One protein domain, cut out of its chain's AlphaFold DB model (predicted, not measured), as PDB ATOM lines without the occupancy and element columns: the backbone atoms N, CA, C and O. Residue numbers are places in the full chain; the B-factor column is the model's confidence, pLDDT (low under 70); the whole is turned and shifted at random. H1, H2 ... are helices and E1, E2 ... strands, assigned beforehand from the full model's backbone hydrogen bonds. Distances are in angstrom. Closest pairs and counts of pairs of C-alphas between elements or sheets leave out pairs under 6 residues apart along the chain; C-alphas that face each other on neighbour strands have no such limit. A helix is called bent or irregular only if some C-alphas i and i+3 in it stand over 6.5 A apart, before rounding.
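This is residues 194 to 249 and 256 to 317 of the 723 residues of the protein "Hypothetical protein" of Notodromas monacha (UniProt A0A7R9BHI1). What is the main picture? A strongly twisted wall of five parallel strands, in the order E2 E1 E3 E4 E5, has the short helix H3 over one face, while H1 and H2 lie out by E1 and E2 and only graze it. At the other edge, the unnamed last stretch loops back to E5, where residues 315 to 316 pair parallel with 300 to 301. What is it made of? The printed part has 118 residues with three named helices and five named strands, in chain order E1 H1 H2 E2 E3 H3 E4 E5; the class is mixed, with under half of the residues in named elements. It is compact, with a radius of gyration of the C-alphas of 14.5 A and spans of 41 by 36 by 25 A.

How do the inner strands pair? E1, residues 208 to 213, and E3, residues 259 to 264, are parallel at 16 degrees, with N 261 and O 210 at 2.8 A. E3 and E4, residues 280 to 285, are parallel at 22 degrees, with N 282 and O 260 at 2.8 A. What stands at the edges? E2, residues 243 to 245, is parallel to E1 at 42 degrees, with N 245 and O 209 at 2.8 A. E5, residues 297 to 301, is parallel to E4 at 24 degrees, with N 300 and O 283 at 2.8 A. Where are the helices? H3, residues 267 to 273, is on the sheet at a height of 8.1 A, over E4 and only just not over E3, on which 2 of its C-alphas fall; its closest C-alphas with E4 are Cys 273 and Cys 281, 5.6 A. H1, residues 222 to 233, and H2, residues 235 to 238, only graze the sheet and are close but not clearly touching, the closest C-alphas being Leu 231 and Val 238, 6.3 A. E1, H1 H2, E2 and E3, H3, E4 are strand-helix-strand units, parallel neighbour strands joined through helices, with right-handed crossovers. What do the helix backbones show? In H1 every O i to N i+4 pair is within hydrogen-bond range; H2 is too short for one; irregular H3, with C-alphas 268 and 271 at 7.1 A, has 0 of 3, but 3 of 4 O i to N i+3 pairs.

Where does E1 begin? C-alpha 208 is at (180.776, 178.102, 231.222), and E1 is 16.5 A long. How long are the others? H1 measures 16.4 A, E4 16.2 A, E3 15.9 A, E5 12.6 A and H3 10.9 A. Where does E5 end? C-alpha 301 is at (165.398, 170.430, 244.720).

How large is it? The two C-alphas farthest apart, Ala 203 and Asp 219, are 42.7 A apart. Is it unbroken? Residues 250 to 255 are not printed, and C-alphas 249 and 256 are 13.6 A apart; the link E4 to E5 is long. Where is confidence low? Of the printed part, 41 residues are under 70, among them 215 to 225, 266 to 277 and 287 to 296.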
ATOM      1  N   CYS A 194     167.161 189.291 239.237       77.50
ATOM      2  CA  CYS A 194     168.197 188.825 240.166       77.50
ATOM      3  C   CYS A 194     169.383 188.140 239.498       77.50
ATOM      4  O   CYS A 194     170.433 188.004 240.126       77.50
ATOM      5  N   PHE A 195     169.213 187.649 238.269       82.50
ATOM      6  CA  PHE A 195     170.284 186.972 237.557       82.50
ATOM      7  C   PHE A 195     171.198 187.994 236.877       82.50
ATOM      8  O   PHE A 195     170.748 188.907 236.188       82.50
ATOM      9  N   ASP A 196     172.509 187.835 237.042       80.94
ATOM     10  CA  ASP A 196     173.496 188.700 236.403       80.94
ATOM     11  C   ASP A 196     173.842 188.185 234.994       80.94
ATOM     12  O   ASP A 196     174.702 187.316 234.826       80.94
ATOM     13  N   PHE A 197     173.184 188.729 233.965       83.06
ATOM     14  CA  PHE A 197     173.419 188.361 232.559       83.06
ATOM     15  C   PHE A 197     174.775 188.818 232.007       83.06
ATOM     16  O   PHE A 197     175.207 188.309 230.972       83.06
ATOM     17  N   SER A 198     175.480 189.742 232.674       80.12
ATOM     18  CA  SER A 198     176.754 190.286 232.169       80.12
ATOM     19  C   SER A 198     177.831 189.212 231.962       80.12
ATOM     20  O   SER A 198     178.740 189.385 231.152       80.12
ATOM     21  N   ARG A 199     177.694 188.071 232.652       77.75
ATOM     22  CA  ARG A 199     178.609 186.922 232.594       77.75
ATOM     23  C   ARG A 199     178.190 185.845 231.587       77.75
ATOM     24  O   ARG A 199     178.936 184.895 231.377       77.75
ATOM     25  N   CYS A 200     177.015 185.977 230.972       81.50
ATOM     26  CA  CYS A 200     176.386 184.956 230.134       81.50
ATOM     27  C   CYS A 200     175.947 185.564 228.791       81.50
ATOM     28  O   CYS A 200     174.762 185.771 228.539       81.50
ATOM     29  N   SER A 201     176.911 185.895 227.925       80.12
ATOM     30  CA  SER A 201     176.619 186.482 226.610       80.12
ATOM     31  C   SER A 201     176.048 185.449 225.637       80.12
ATOM     32  O   SER A 201     176.607 184.363 225.492       80.12
ATOM     33  N   ILE A 202     175.015 185.829 224.880       77.75
ATOM     34  CA  ILE A 202     174.420 185.010 223.804       77.75
ATOM     35  C   ILE A 202     175.441 184.689 222.696       77.75
ATOM     36  O   ILE A 202     175.328 183.676 222.011       77.75
ATOM     37  N   ALA A 203     176.472 185.526 222.535       70.44
ATOM     38  CA  ALA A 203     177.547 185.314 221.565       70.44
ATOM     39  C   ALA A 203     178.539 184.215 221.983       70.44
ATOM     40  O   ALA A 203     179.362 183.790 221.172       70.44
ATOM     41  N   SER A 204     178.513 183.796 223.252       70.69
ATOM     42  CA  SER A 204     179.424 182.763 223.733       70.69
ATOM     43  C   SER A 204     179.030 181.398 223.153       70.69
ATOM     44  O   SER A 204     177.853 181.038 223.172       70.69
ATOM     45  N   PRO A 205     179.989 180.615 222.626       64.19
ATOM     46  CA  PRO A 205     179.681 179.334 221.994       64.19
ATOM     47  C   PRO A 205     179.261 178.256 223.004       64.19
ATOM     48  O   PRO A 205     178.616 177.280 222.623       64.19
ATOM     49  N   HIS A 206     179.617 178.413 224.286       72.62
ATOM     50  CA  HIS A 206     179.371 177.424 225.333       72.62
ATOM     51  C   HIS A 206     179.023 178.087 226.668       72.62
ATOM     52  O   HIS A 206     179.661 179.056 227.080       72.62
ATOM     53  N   LEU A 207     178.067 177.495 227.388       81.31
ATOM     54  CA  LEU A 207     177.794 177.826 228.785       81.31
ATOM     55  C   LEU A 207     178.990 177.383 229.654       81.31
ATOM     56  O   LEU A 207     179.312 176.192 229.716       81.31
ATOM     57  N   THR A 208     179.652 178.342 230.304       82.50
ATOM     58  CA  THR A 208     180.776 178.102 231.222       82.50
ATOM     59  C   THR A 208     180.264 177.837 232.636       82.50
ATOM     60  O   THR A 208     179.494 178.628 233.188       82.50
ATOM     61  N   LEU A 209     180.690 176.717 233.225       83.50
ATOM     62  CA  LEU A 209     180.247 176.271 234.546       83.50
ATOM     63  C   LEU A 209     181.424 176.029 235.483       83.50
ATOM     64  O   LEU A 209     182.398 175.381 235.108       83.50
ATOM     65  N   ASP A 210     181.299 176.496 236.718       84.56
ATOM     66  CA  ASP A 210     182.175 176.123 237.832       84.56
ATOM     67  C   ASP A 210     181.459 175.087 238.699       84.56
ATOM     68  O   ASP A 210     180.402 175.373 239.264       84.56
ATOM     69  N   LEU A 211     181.985 173.861 238.740       84.12
ATOM     70  CA  LEU A 211     181.358 172.741 239.439       84.12
ATOM     71  C   LEU A 211     182.033 172.510 240.791       84.12
ATOM     72  O   LEU A 211     183.228 172.227 240.865       84.12
ATOM     73  N   SER A 212     181.230 172.526 241.850       81.81
ATOM     74  CA  SER A 212     181.659 172.224 243.216       81.81
ATOM     75  C   SER A 212     180.732 171.184 243.847       81.81
ATOM     76  O   SER A 212     179.511 171.310 243.805       81.81
ATOM     77  N   VAL A 213     181.309 170.120 244.407       81.06
ATOM     78  CA  VAL A 213     180.566 169.009 245.021       81.06
ATOM     79  C   VAL A 213     180.969 168.922 246.491       81.06
ATOM     80  O   VAL A 213     182.135 168.680 246.794       81.06
ATOM     81  N   LEU A 214     180.016 169.143 247.400       75.50
ATOM     82  CA  LEU A 214     180.228 169.269 248.853       75.50
ATOM     83  C   LEU A 214     179.675 168.076 249.653       75.50
ATOM     84  O   LEU A 214     179.510 168.141 250.871       75.50
ATOM     85  N   THR A 215     179.388 166.972 248.967       67.50
ATOM     86  CA  THR A 215     178.735 165.788 249.536       67.50
ATOM     87  C   THR A 215     179.698 164.904 250.330       67.50
ATOM     88  O   THR A 215     180.836 164.682 249.901       67.50
ATOM     89  N   ALA A 216     179.232 164.291 251.419       57.62
ATOM     90  CA  ALA A 216     180.004 163.297 252.163       57.62
ATOM     91  C   ALA A 216     179.970 161.933 251.440       57.62
ATOM     92  O   ALA A 216     179.076 161.109 251.625       57.62
ATOM     93  N   VAL A 217     180.980 161.656 250.606       53.69
ATOM     94  CA  VAL A 217     181.074 160.422 249.785       53.69
ATOM     95  C   VAL A 217     181.133 159.127 250.632       53.69
ATOM     96  O   VAL A 217     180.904 158.034 250.112       53.69
ATOM     97  N   GLY A 218     181.416 159.231 251.937       48.09
ATOM     98  CA  GLY A 218     181.591 158.102 252.861       48.09
ATOM     99  C   GLY A 218     180.310 157.429 253.376       48.09
ATOM    100  O   GLY A 218     180.366 156.228 253.641       48.09
ATOM    101  N   ASP A 219     179.172 158.137 253.438       45.16
ATOM    102  CA  ASP A 219     177.938 157.681 254.129       45.16
ATOM    103  C   ASP A 219     176.708 157.506 253.221       45.16
ATOM    104  O   ASP A 219     175.661 157.029 253.646       45.16
ATOM    105  N   THR A 220     176.818 157.817 251.931       53.88
ATOM    106  CA  THR A 220     175.678 157.773 250.998       53.88
ATOM    107  C   THR A 220     175.396 156.361 250.460       53.88
ATOM    108  O   THR A 220     176.264 155.493 250.509       53.88
ATOM    109  N   LYS A 221     174.198 156.076 249.929       58.75
ATOM    110  CA  LYS A 221     173.900 154.778 249.288       58.75
ATOM    111  C   LYS A 221     174.857 154.493 248.114       58.75
ATOM    112  O   LYS A 221     175.333 155.416 247.451       58.75
ATOM    113  N   GLN A 222     175.133 153.214 247.827       59.28
ATOM    114  CA  GLN A 222     176.117 152.778 246.818       59.28
ATOM    115  C   GLN A 222     175.877 153.397 245.423       59.28
ATOM    116  O   GLN A 222     176.832 153.790 244.752       59.28
ATOM    117  N   SER A 223     174.612 153.566 245.028       59.44
ATOM    118  CA  SER A 223     174.198 154.193 243.766       59.44
ATOM    119  C   SER A 223     174.483 155.696 243.731       59.44
ATOM    120  O   SER A 223     175.036 156.197 242.749       59.44
ATOM    121  N   ARG A 224     174.191 156.413 244.828       68.62
ATOM    122  CA  ARG A 224     174.484 157.848 244.970       68.62
ATOM    123  C   ARG A 224     175.993 158.107 244.879       68.62
ATOM    124  O   ARG A 224     176.427 159.001 244.159       68.62
ATOM    125  N   ARG A 225     176.811 157.244 245.499       67.94
ATOM    126  CA  ARG A 225     178.280 157.294 245.376       67.94
ATOM    127  C   ARG A 225     178.762 157.087 243.943       67.94
ATOM    128  O   ARG A 225     179.732 157.724 243.544       67.94
ATOM    129  N   ALA A 226     178.141 156.185 243.184       71.19
ATOM    130  CA  ALA A 226     178.605 155.832 241.845       71.19
ATOM    131  C   ALA A 226     178.474 157.003 240.861       71.19
ATOM    132  O   ALA A 226     179.451 157.353 240.199       71.19
ATOM    133  N   TRP A 227     177.304 157.647 240.796       76.50
ATOM    134  CA  TRP A 227     177.101 158.768 239.874       76.50
ATOM    135  C   TRP A 227     177.819 160.041 240.343       76.50
ATOM    136  O   TRP A 227     178.391 160.737 239.508       76.50
ATOM    137  N   LEU A 228     177.883 160.313 241.657       78.31
ATOM    138  CA  LEU A 228     178.661 161.440 242.189       78.31
ATOM    139  C   LEU A 228     180.152 161.289 241.875       78.31
ATOM    140  O   LEU A 228     180.790 162.249 241.454       78.31
ATOM    141  N   LYS A 229     180.711 160.074 241.995       78.88
ATOM    142  CA  LYS A 229     182.091 159.794 241.566       78.88
ATOM    143  C   LYS A 229     182.292 160.049 240.074       78.88
ATOM    144  O   LYS A 229     183.324 160.601 239.708       78.88
ATOM    145  N   ARG A 230     181.329 159.683 239.217       77.50
ATOM    146  CA  ARG A 230     181.395 159.993 237.776       77.50
ATOM    147  C   ARG A 230     181.370 161.497 237.528       77.50
ATOM    148  O   ARG A 230     182.255 161.991 236.848       77.50
ATOM    149  N   LEU A 231     180.442 162.222 238.153       81.06
ATOM    150  CA  LEU A 231     180.362 163.680 238.050       81.06
ATOM    151  C   LEU A 231     181.667 164.357 238.502       81.06
ATOM    152  O   LEU A 231     182.110 165.317 237.880       81.06
ATOM    153  N   ILE A 232     182.306 163.850 239.561       81.00
ATOM    154  CA  ILE A 232     183.585 164.379 240.047       81.00
ATOM    155  C   ILE A 232     184.728 164.043 239.088       81.00
ATOM    156  O   ILE A 232     185.539 164.926 238.824       81.00
ATOM    157  N   ASN A 233     184.816 162.812 238.575       81.56
ATOM    158  CA  ASN A 233     185.964 162.337 237.793       81.56
ATOM    159  C   ASN A 233     185.909 162.773 236.322       81.56
ATOM    160  O   ASN A 233     186.904 163.279 235.801       81.56
ATOM    161  N   ASP A 234     184.749 162.640 235.684       80.44
ATOM    162  CA  ASP A 234     184.506 162.974 234.282       80.44
ATOM    163  C   ASP A 234     183.169 163.730 234.140       80.44
ATOM    164  O   ASP A 234     182.130 163.160 233.802       80.44
ATOM    165  N   PRO A 235     183.157 165.038 234.436       79.00
ATOM    166  CA  PRO A 235     181.944 165.835 234.349       79.00
ATOM    167  C   PRO A 235     181.495 166.043 232.894       79.00
ATOM    168  O   PRO A 235     180.318 166.296 232.660       79.00
ATOM    169  N   THR A 236     182.395 165.919 231.915       76.06
ATOM    170  CA  THR A 236     182.108 166.139 230.490       76.06
ATOM    171  C   THR A 236     181.246 165.047 229.862       76.06
ATOM    172  O   THR A 236     180.408 165.368 229.018       76.06
ATOM    173  N   SER A 237     181.368 163.787 230.294       73.25
ATOM    174  CA  SER A 237     180.444 162.716 229.878       73.25
ATOM    175  C   SER A 237     179.047 162.891 230.481       73.25
ATOM    176  O   SER A 237     178.022 162.701 229.816       73.25
ATOM    177  N   VAL A 238     178.965 163.337 231.738       71.38
ATOM    178  CA  VAL A 238     177.682 163.616 232.402       71.38
ATOM    179  C   VAL A 238     177.007 164.850 231.801       71.38
ATOM    180  O   VAL A 238     175.791 164.862 231.625       71.38
ATOM    181  N   LEU A 239     177.777 165.872 231.446       77.88
ATOM    182  CA  LEU A 239     177.296 167.170 230.989       77.88
ATOM    183  C   LEU A 239     177.958 167.574 229.657       77.88
ATOM    184  O   LEU A 239     178.866 168.409 229.637       77.88
ATOM    185  N   PRO A 240     177.495 167.007 228.526       70.06
ATOM    186  CA  PRO A 240     178.124 167.238 227.234       70.06
ATOM    187  C   PRO A 240     178.018 168.700 226.760       70.06
ATOM    188  O   PRO A 240     176.999 169.385 226.922       70.06
ATOM    189  N   GLY A 241     179.112 169.171 226.152       64.06
ATOM    190  CA  GLY A 241     179.254 170.513 225.572       64.06
ATOM    191  C   GLY A 241     179.149 171.666 226.570       64.06
ATOM    192  O   GLY A 241     178.688 172.754 226.220       64.06
ATOM    193  N   LEU A 242     179.539 171.421 227.821       73.25
ATOM    194  CA  LEU A 242     179.781 172.459 228.818       73.25
ATOM    195  C   LEU A 242     181.281 172.659 229.013       73.25
ATOM    196  O   LEU A 242     182.043 171.699 229.108       73.25
ATOM    197  N   ALA A 243     181.695 173.921 229.112       68.19
ATOM    198  CA  ALA A 243     183.050 174.268 229.513       68.19
ATOM    199  C   ALA A 243     183.110 174.260 231.047       68.19
ATOM    200  O   ALA A 243     182.781 175.259 231.693       68.19
ATOM    201  N   ILE A 244     183.455 173.106 231.620       73.81
ATOM    202  CA  ILE A 244     183.455 172.886 233.070       73.81
ATOM    203  C   ILE A 244     184.836 173.206 233.634       73.81
ATOM    204  O   ILE A 244     185.838 172.617 233.230       73.81
ATOM    205  N   ARG A 245     184.882 174.129 234.592       70.38
ATOM    206  CA  ARG A 245     186.082 174.460 235.360       70.38
ATOM    207  C   ARG A 245     186.004 173.815 236.739       70.38
ATOM    208  O   ARG A 245     184.931 173.730 237.331       70.38
ATOM    209  N   ARG A 246     187.156 173.357 237.233       63.59
ATOM    210  CA  ARG A 246     187.328 172.919 238.622       63.59
ATOM    211  C   ARG A 246     188.057 174.019 239.382       63.59
ATOM    212  O   ARG A 246     189.085 174.501 238.915       63.59
ATOM    213  N   SER A 247     187.568 174.369 240.565       55.44
ATOM    214  CA  SER A 247     188.125 175.418 241.431       55.44
ATOM    215  C   SER A 247     189.482 175.069 242.079       55.44
ATOM    216  O   SER A 247     189.832 175.625 243.119       55.44
ATOM    217  N   SER A 248     190.258 174.138 241.516       47.62
ATOM    218  CA  SER A 248     191.549 173.691 242.054       47.62
ATOM    219  C   SER A 248     192.714 174.297 241.264       47.62
ATOM    220  O   SER A 248     193.386 173.602 240.505       47.62
ATOM    221  N   GLY A 249     192.947 175.600 241.412       40.25
ATOM    222  CA  GLY A 249     194.126 176.247 240.838       40.25
ATOM    223  C   GLY A 249     194.019 177.764 240.824       40.25
ATOM    224  O   GLY A 249     193.154 178.328 240.161       40.25
ATOM    225  N   PRO A 256     185.636 185.111 234.361       69.94
ATOM    226  CA  PRO A 256     184.799 184.414 235.336       69.94
ATOM    227  C   PRO A 256     183.718 183.536 234.671       69.94
ATOM    228  O   PRO A 256     183.192 183.904 233.621       69.94
ATOM    229  N   PRO A 257     183.355 182.384 235.270       81.44
ATOM    230  CA  PRO A 257     182.305 181.508 234.746       81.44
ATOM    231  C   PRO A 257     180.929 182.196 234.770       81.44
ATOM    232  O   PRO A 257     180.661 183.040 235.629       81.44
ATOM    233  N   CYS A 258     180.045 181.802 233.849       84.19
ATOM    234  CA  CYS A 258     178.667 182.294 233.767       84.19
ATOM    235  C   CYS A 258     177.825 181.829 234.967       84.19
ATOM    236  O   CYS A 258     177.095 182.626 235.563       84.19
ATOM    237  N   LEU A 259     177.947 180.550 235.348       87.44
ATOM    238  CA  LEU A 259     177.184 179.946 236.440       87.44
ATOM    239  C   LEU A 259     178.078 179.043 237.305       87.44
ATOM    240  O   LEU A 259     178.948 178.333 236.800       87.44
ATOM    241  N   ARG A 260     177.845 179.041 238.619       86.69
ATOM    242  CA  ARG A 260     178.434 178.082 239.562       86.69
ATOM    243  C   ARG A 260     177.385 177.048 239.956       86.69
ATOM    244  O   ARG A 260     176.336 177.415 240.478       86.69
ATOM    245  N   LEU A 261     177.666 175.772 239.718       87.88
ATOM    246  CA  LEU A 261     176.834 174.649 240.147       87.88
ATOM    247  C   LEU A 261     177.422 174.053 241.429       87.88
ATOM    248  O   LEU A 261     178.532 173.516 241.422       87.88
ATOM    249  N   VAL A 262     176.666 174.141 242.520       86.12
ATOM    250  CA  VAL A 262     177.015 173.552 243.817       86.12
ATOM    251  C   VAL A 262     176.112 172.348 244.054       86.12
ATOM    252  O   VAL A 262     174.895 172.499 244.108       86.12
ATOM    253  N   VAL A 263     176.687 171.158 244.209       85.88
ATOM    254  CA  VAL A 263     175.953 169.948 244.610       85.88
ATOM    255  C   VAL A 263     176.200 169.690 246.092       85.88
ATOM    256  O   VAL A 263     177.346 169.480 246.494       85.88
ATOM    257  N   ALA A 264     175.139 169.703 246.895       81.12
ATOM    258  CA  ALA A 264     175.209 169.581 248.348       81.12
ATOM    259  C   ALA A 264     174.184 168.572 248.884       81.12
ATOM    260  O   ALA A 264     173.078 168.450 248.355       81.12
ATOM    261  N   ASP A 265     174.545 167.878 249.967       73.62
ATOM    262  CA  ASP A 265     173.613 166.989 250.674       73.62
ATOM    263  C   ASP A 265     172.609 167.816 251.491       73.62
ATOM    264  O   ASP A 265     171.421 167.517 251.509       73.62
ATOM    265  N   ASN A 266     173.065 168.898 252.137       67.88
ATOM    266  CA  ASN A 266     172.231 169.716 253.013       67.88
ATOM    267  C   ASN A 266     172.307 171.224 252.719       67.88
ATOM    268  O   ASN A 266     173.240 171.751 252.117       67.88
ATOM    269  N   ALA A 267     171.303 171.941 253.220       62.44
ATOM    270  CA  ALA A 267     171.167 173.385 253.058       62.44
ATOM    271  C   ALA A 267     172.195 174.225 253.844       62.44
ATOM    272  O   ALA A 267     172.364 175.408 253.552       62.44
ATOM    273  N   THR A 268     172.869 173.658 254.853       62.28
ATOM    274  CA  THR A 268     173.859 174.393 255.664       62.28
ATOM    275  C   THR A 268     175.175 174.608 254.916       62.28
ATOM    276  O   THR A 268     175.932 175.514 255.259       62.28
ATOM    277  N   GLN A 269     175.407 173.857 253.837       63.25
ATOM    278  CA  GLN A 269     176.515 174.046 252.898       63.25
ATOM    279  C   GLN A 269     176.270 175.173 251.868       63.25
ATOM    280  O   GLN A 269     177.132 175.433 251.026       63.25
ATOM    281  N   SER A 270     175.147 175.903 251.954       62.53
ATOM    282  CA  SER A 270     174.807 177.032 251.064       62.53
ATOM    283  C   SER A 270     175.822 178.183 251.082       62.53
ATOM    284  O   SER A 270     175.889 178.961 250.131       62.53
ATOM    285  N   GLY A 271     176.674 178.270 252.111       64.06
ATOM    286  CA  GLY A 271     177.768 179.244 252.190       64.06
ATOM    287  C   GLY A 271     178.748 179.185 251.009       64.06
ATOM    288  O   GLY A 271     179.345 180.204 250.675       64.06
ATOM    289  N   ALA A 272     178.854 178.048 250.312       67.06
ATOM    290  CA  ALA A 272     179.668 177.923 249.101       67.06
ATOM    291  C   ALA A 272     179.128 178.727 247.901       67.06
ATOM    292  O   ALA A 272     179.895 179.125 247.023       67.06
ATOM    293  N   CYS A 273     177.824 179.024 247.879       69.69
ATOM    294  CA  CYS A 273     177.242 179.940 246.899       69.69
ATOM    295  C   CYS A 273     177.566 181.413 247.198       69.69
ATOM    296  O   CYS A 273     177.588 182.222 246.275       69.69
ATOM    297  N   ARG A 274     177.878 181.773 248.454       64.81
ATOM    298  CA  ARG A 274     178.196 183.149 248.893       64.81
ATOM    299  C   ARG A 274     179.666 183.529 248.662       64.81
ATOM    300  O   ARG A 274     180.286 184.185 249.496       64.81
ATOM    301  N   GLY A 275     180.245 183.091 247.544       58.44
ATOM    302  CA  GLY A 275     181.616 183.456 247.182       58.44
ATOM    303  C   GLY A 275     181.770 184.970 246.939       58.44
ATOM    304  O   GLY A 275     180.800 185.624 246.551       58.44
ATOM    305  N   PRO A 276     182.980 185.535 247.109       54.34
ATOM    306  CA  PRO A 276     183.244 186.975 246.976       54.34
ATOM    307  C   PRO A 276     183.046 187.531 245.551       54.34
ATOM    308  O   PRO A 276     183.022 188.744 245.363       54.34
ATOM    309  N   ASP A 277     182.875 186.662 244.550       65.31
ATOM    310  CA  ASP A 277     182.934 187.020 243.127       65.31
ATOM    311  C   ASP A 277     181.593 187.459 242.516       65.31
ATOM    312  O   ASP A 277     181.568 187.883 241.360       65.31
ATOM    313  N   GLY A 278     180.471 187.322 243.239       70.25
ATOM    314  CA  GLY A 278     179.131 187.678 242.744       70.25
ATOM    315  C   GLY A 278     178.688 186.897 241.494       70.25
ATOM    316  O   GLY A 278     178.001 187.450 240.638       70.25
ATOM    317  N   VAL A 279     179.146 185.650 241.343       77.31
ATOM    318  CA  VAL A 279     178.752 184.739 240.252       77.31
ATOM    319  C   VAL A 279     177.366 184.160 240.547       77.31
ATOM    320  O   VAL A 279     177.070 183.827 241.695       77.31
ATOM    321  N   ASN A 280     176.536 183.999 239.513       84.38
ATOM    322  CA  ASN A 280     175.226 183.361 239.643       84.38
ATOM    323  C   ASN A 280     175.386 181.926 240.175       84.38
ATOM    324  O   ASN A 280     176.147 181.140 239.604       84.38
ATOM    325  N   CYS A 281     174.678 181.576 241.253       86.06
ATOM    326  CA  CYS A 281     174.789 180.256 241.873       86.06
ATOM    327  C   CYS A 281     173.526 179.419 241.677       86.06
ATOM    328  O   CYS A 281     172.417 179.872 241.971       86.06
ATOM    329  N   LEU A 282     173.728 178.176 241.244       88.62
ATOM    330  CA  LEU A 282     172.725 177.125 241.168       88.62
ATOM    331  C   LEU A 282     173.048 176.063 242.225       88.62
ATOM    332  O   LEU A 282     174.044 175.348 242.103       88.62
ATOM    333  N   LEU A 283     172.218 175.969 243.263       87.25
ATOM    334  CA  LEU A 283     172.375 174.997 244.342       87.25
ATOM    335  C   LEU A 283     171.485 173.780 244.085       87.25
ATOM    336  O   LEU A 283     170.261 173.878 244.164       87.25
ATOM    337  N   LEU A 284     172.101 172.632 243.814       87.88
ATOM    338  CA  LEU A 284     171.434 171.337 243.737       87.88
ATOM    339  C   LEU A 284     171.455 170.664 245.110       87.88
ATOM    340  O   LEU A 284     172.516 170.265 245.596       87.88
ATOM    341  N   LEU A 285     170.274 170.517 245.705       82.88
ATOM    342  CA  LEU A 285     170.081 169.840 246.982       82.88
ATOM    343  C   LEU A 285     169.672 168.390 246.744       82.88
ATOM    344  O   LEU A 285     168.626 168.124 246.150       82.88
ATOM    345  N   LEU A 286     170.514 167.462 247.202       76.94
ATOM    346  CA  LEU A 286     170.260 166.027 247.078       76.94
ATOM    347  C   LEU A 286     169.233 165.543 248.098       76.94
ATOM    348  O   LEU A 286     168.356 164.760 247.738       76.94
ATOM    349  N   ASP A 287     169.312 166.044 249.331       69.62
ATOM    350  CA  ASP A 287     168.325 165.777 250.368       69.62
ATOM    351  C   ASP A 287     167.507 167.040 250.659       69.62
ATOM    352  O   ASP A 287     167.982 168.179 250.572       69.62
ATOM    353  N   ASN A 288     166.238 166.840 251.013       61.44
ATOM    354  CA  ASN A 288     165.365 167.934 251.409       61.44
ATOM    355  C   ASN A 288     165.866 168.464 252.763       61.44
ATOM    356  O   ASN A 288     165.650 167.854 253.802       61.44
ATOM    357  N   GLY A 289     166.611 169.566 252.768       56.56
ATOM    358  CA  GLY A 289     166.994 170.287 253.983       56.56
ATOM    359  C   GLY A 289     166.034 171.437 254.285       56.56
ATOM    360  O   GLY A 289     165.221 171.821 253.457       56.56
ATOM    361  N   SER A 290     166.141 172.058 255.457       56.56
ATOM    362  CA  SER A 290     165.562 173.389 255.664       56.56
ATOM    363  C   SER A 290     166.563 174.444 255.191       56.56
ATOM    364  O   SER A 290     167.588 174.645 255.845       56.56
ATOM    365  N   TRP A 291     166.288 175.113 254.073       62.47
ATOM    366  CA  TRP A 291     167.065 176.267 253.608       62.47
ATOM    367  C   TRP A 291     166.316 177.571 253.865       62.47
ATOM    368  O   TRP A 291     165.086 177.610 253.886       62.47
ATOM    369  N   ARG A 292     167.070 178.656 254.049       59.41
ATOM    370  CA  ARG A 292     166.521 180.012 253.974       59.41
ATOM    371  C   ARG A 292     166.717 180.516 252.545       59.41
ATOM    372  O   ARG A 292     167.837 180.399 252.047       59.41
ATOM    373  N   PRO A 293     165.668 181.022 251.880       58.81
ATOM    374  CA  PRO A 293     165.820 181.614 250.562       58.81
ATOM    375  C   PRO A 293     166.690 182.872 250.684       58.81
ATOM    376  O   PRO A 293     166.280 183.849 251.303       58.81
ATOM    377  N   ASP A 294     167.899 182.828 250.127       63.97
ATOM    378  CA  ASP A 294     168.639 184.042 249.778       63.97
ATOM    379  C   ASP A 294     168.122 184.544 248.419       63.97
ATOM    380  O   ASP A 294     167.799 183.754 247.523       63.97
ATOM    381  N   GLU A 295     168.060 185.864 248.246       61.41
ATOM    382  CA  GLU A 295     167.456 186.485 247.062       61.41
ATOM    383  C   GLU A 295     168.195 186.141 245.757       61.41
ATOM    384  O   GLU A 295     167.550 186.006 244.730       61.41
ATOM    385  N   SER A 296     169.511 185.899 245.772       67.38
ATOM    386  CA  SER A 296     170.323 185.731 244.550       67.38
ATOM    387  C   SER A 296     170.691 184.285 244.177       67.38
ATOM    388  O   SER A 296     171.463 184.076 243.243       67.38
ATOM    389  N   MET A 297     170.211 183.278 244.914       78.75
ATOM    390  CA  MET A 297     170.572 181.868 244.693       78.75
ATOM    391  C   MET A 297     169.408 181.097 244.080       78.75
ATOM    392  O   MET A 297     168.326 181.090 244.661       78.75
ATOM    393  N   MET A 298     169.636 180.404 242.964       85.75
ATOM    394  CA  MET A 298     168.647 179.495 242.376       85.75
ATOM    395  C   MET A 298     168.723 178.127 243.046       85.75
ATOM    396  O   MET A 298     169.812 177.572 243.211       85.75
ATOM    397  N   ILE A 299     167.568 177.573 243.410       86.44
ATOM    398  CA  ILE A 299     167.485 176.299 244.124       86.44
ATOM    399  C   ILE A 299     166.936 175.225 243.197       86.44
ATOM    400  O   ILE A 299     165.885 175.392 242.579       86.44
ATOM    401  N   VAL A 300     167.645 174.102 243.135       89.69
ATOM    402  CA  VAL A 300     167.219 172.889 242.443       89.69
ATOM    403  C   VAL A 300     166.996 171.811 243.491       89.69
ATOM    404  O   VAL A 300     167.942 171.373 244.147       89.69
ATOM    405  N   SER A 301     165.744 171.404 243.684       86.25
ATOM    406  CA  SER A 301     165.398 170.430 244.720       86.25
ATOM    407  C   SER A 301     164.196 169.571 244.343       86.25
ATOM    408  O   SER A 301     163.400 169.912 243.464       86.25
ATOM    409  N   SER A 302     164.080 168.433 245.030       81.06
ATOM    410  CA  SER A 302     162.982 167.486 244.855       81.06
ATOM    411  C   SER A 302     161.685 167.899 245.546       81.06
ATOM    412  O   SER A 302     160.611 167.428 245.171       81.06
ATOM    413  N   GLY A 303     161.762 168.789 246.534       79.25
ATOM    414  CA  GLY A 303     160.583 169.317 247.199       79.25
ATOM    415  C   GLY A 303     160.857 170.623 247.920       79.25
ATOM    416  O   GLY A 303     161.889 170.776 248.557       79.25
ATOM    417  N   PHE A 304     159.912 171.552 247.842       78.12
ATOM    418  CA  PHE A 304     160.006 172.872 248.456       78.12
ATOM    419  C   PHE A 304     159.028 173.003 249.630       78.12
ATOM    420  O   PHE A 304     157.918 172.458 249.573       78.12
ATOM    421  N   PRO A 305     159.398 173.724 250.706       73.19
ATOM    422  CA  PRO A 305     158.430 174.076 251.739       73.19
ATOM    423  C   PRO A 305     157.324 174.958 251.151       73.19
ATOM    424  O   PRO A 305     157.582 175.752 250.239       73.19
ATOM    425  N   ARG A 306     156.093 174.824 251.672       70.81
ATOM    426  CA  ARG A 306     154.918 175.573 251.183       70.81
ATOM    427  C   ARG A 306     155.242 177.073 251.092       70.81
ATOM    428  O   ARG A 306     155.738 177.649 252.057       70.81
ATOM    429  N   GLY A 307     154.990 177.673 249.928       72.06
ATOM    430  CA  GLY A 307     155.207 179.101 249.672       72.06
ATOM    431  C   GLY A 307     156.664 179.555 249.511       72.06
ATOM    432  O   GLY A 307     156.907 180.756 249.468       72.06
ATOM    433  N   THR A 308     157.643 178.643 249.438       76.25
ATOM    434  CA  THR A 308     159.062 179.023 249.233       76.25
ATOM    435  C   THR A 308     159.567 178.820 247.808       76.25
ATOM    436  O   THR A 308     160.622 179.349 247.462       76.25
ATOM    437  N   PHE A 309     158.840 178.063 246.985       80.06
ATOM    438  CA  PHE A 309     159.171 177.870 245.578       80.06
ATOM    439  C   PHE A 309     158.921 179.163 244.796       80.06
ATOM    440  O   PHE A 309     157.802 179.676 244.796       80.06
ATOM    441  N   ARG A 310     159.953 179.694 244.127       81.12
ATOM    442  CA  ARG A 310     159.818 180.854 243.235       81.12
ATOM    443  C   ARG A 310     159.609 180.370 241.794       81.12
ATOM    444  O   ARG A 310     160.588 179.951 241.165       81.12
ATOM    445  N   PRO A 311     158.380 180.420 241.247       80.69
ATOM    446  CA  PRO A 311     158.111 179.955 239.890       80.69
ATOM    447  C   PRO A 311     158.914 180.767 238.868       80.69
ATOM    448  O   PRO A 311     159.048 181.984 238.983       80.69
ATOM    449  N   GLY A 312     159.498 180.076 237.888       80.94
ATOM    450  CA  GLY A 312     160.364 180.680 236.869       80.94
ATOM    451  C   GLY A 312     161.779 181.039 237.343       80.94
ATOM    452  O   GLY A 312     162.606 181.390 236.510       80.94
ATOM    453  N   PHE A 313     162.103 180.913 238.636       85.62
ATOM    454  CA  PHE A 313     163.456 181.136 239.166       85.62
ATOM    455  C   PHE A 313     164.048 179.860 239.773       85.62
ATOM    456  O   PHE A 313     165.102 179.405 239.329       85.62
ATOM    457  N   ASP A 314     163.341 179.227 240.708       87.06
ATOM    458  CA  ASP A 314     163.713 177.919 241.249       87.06
ATOM    459  C   ASP A 314     163.327 176.785 240.284       87.06
ATOM    460  O   ASP A 314     162.539 176.971 239.349       87.06
ATOM    461  N   ILE A 315     163.922 175.606 240.476       89.75
ATOM    462  CA  ILE A 315     163.723 174.443 239.605       89.75
ATOM    463  C   ILE A 315     163.314 173.234 240.448       89.75
ATOM    464  O   ILE A 315     164.078 172.723 241.268       89.75
ATOM    465  N   ALA A 316     162.103 172.741 240.199       88.88
ATOM    466  CA  ALA A 316     161.633 171.470 240.726       88.88
ATOM    467  C   ALA A 316     162.184 170.307 239.887       88.88
ATOM    468  O   ALA A 316     162.065 170.300 238.659       88.88
ATOM    469  N   ILE A 317     162.767 169.311 240.551       89.69
ATOM    470  CA  ILE A 317     163.259 168.069 239.933       89.69
ATOM    471  C   ILE A 317     162.623 166.847 240.605       89.69
ATOM    472  O   ILE A 317     162.123 166.953 241.725       89.69
TER     473      ILE A 317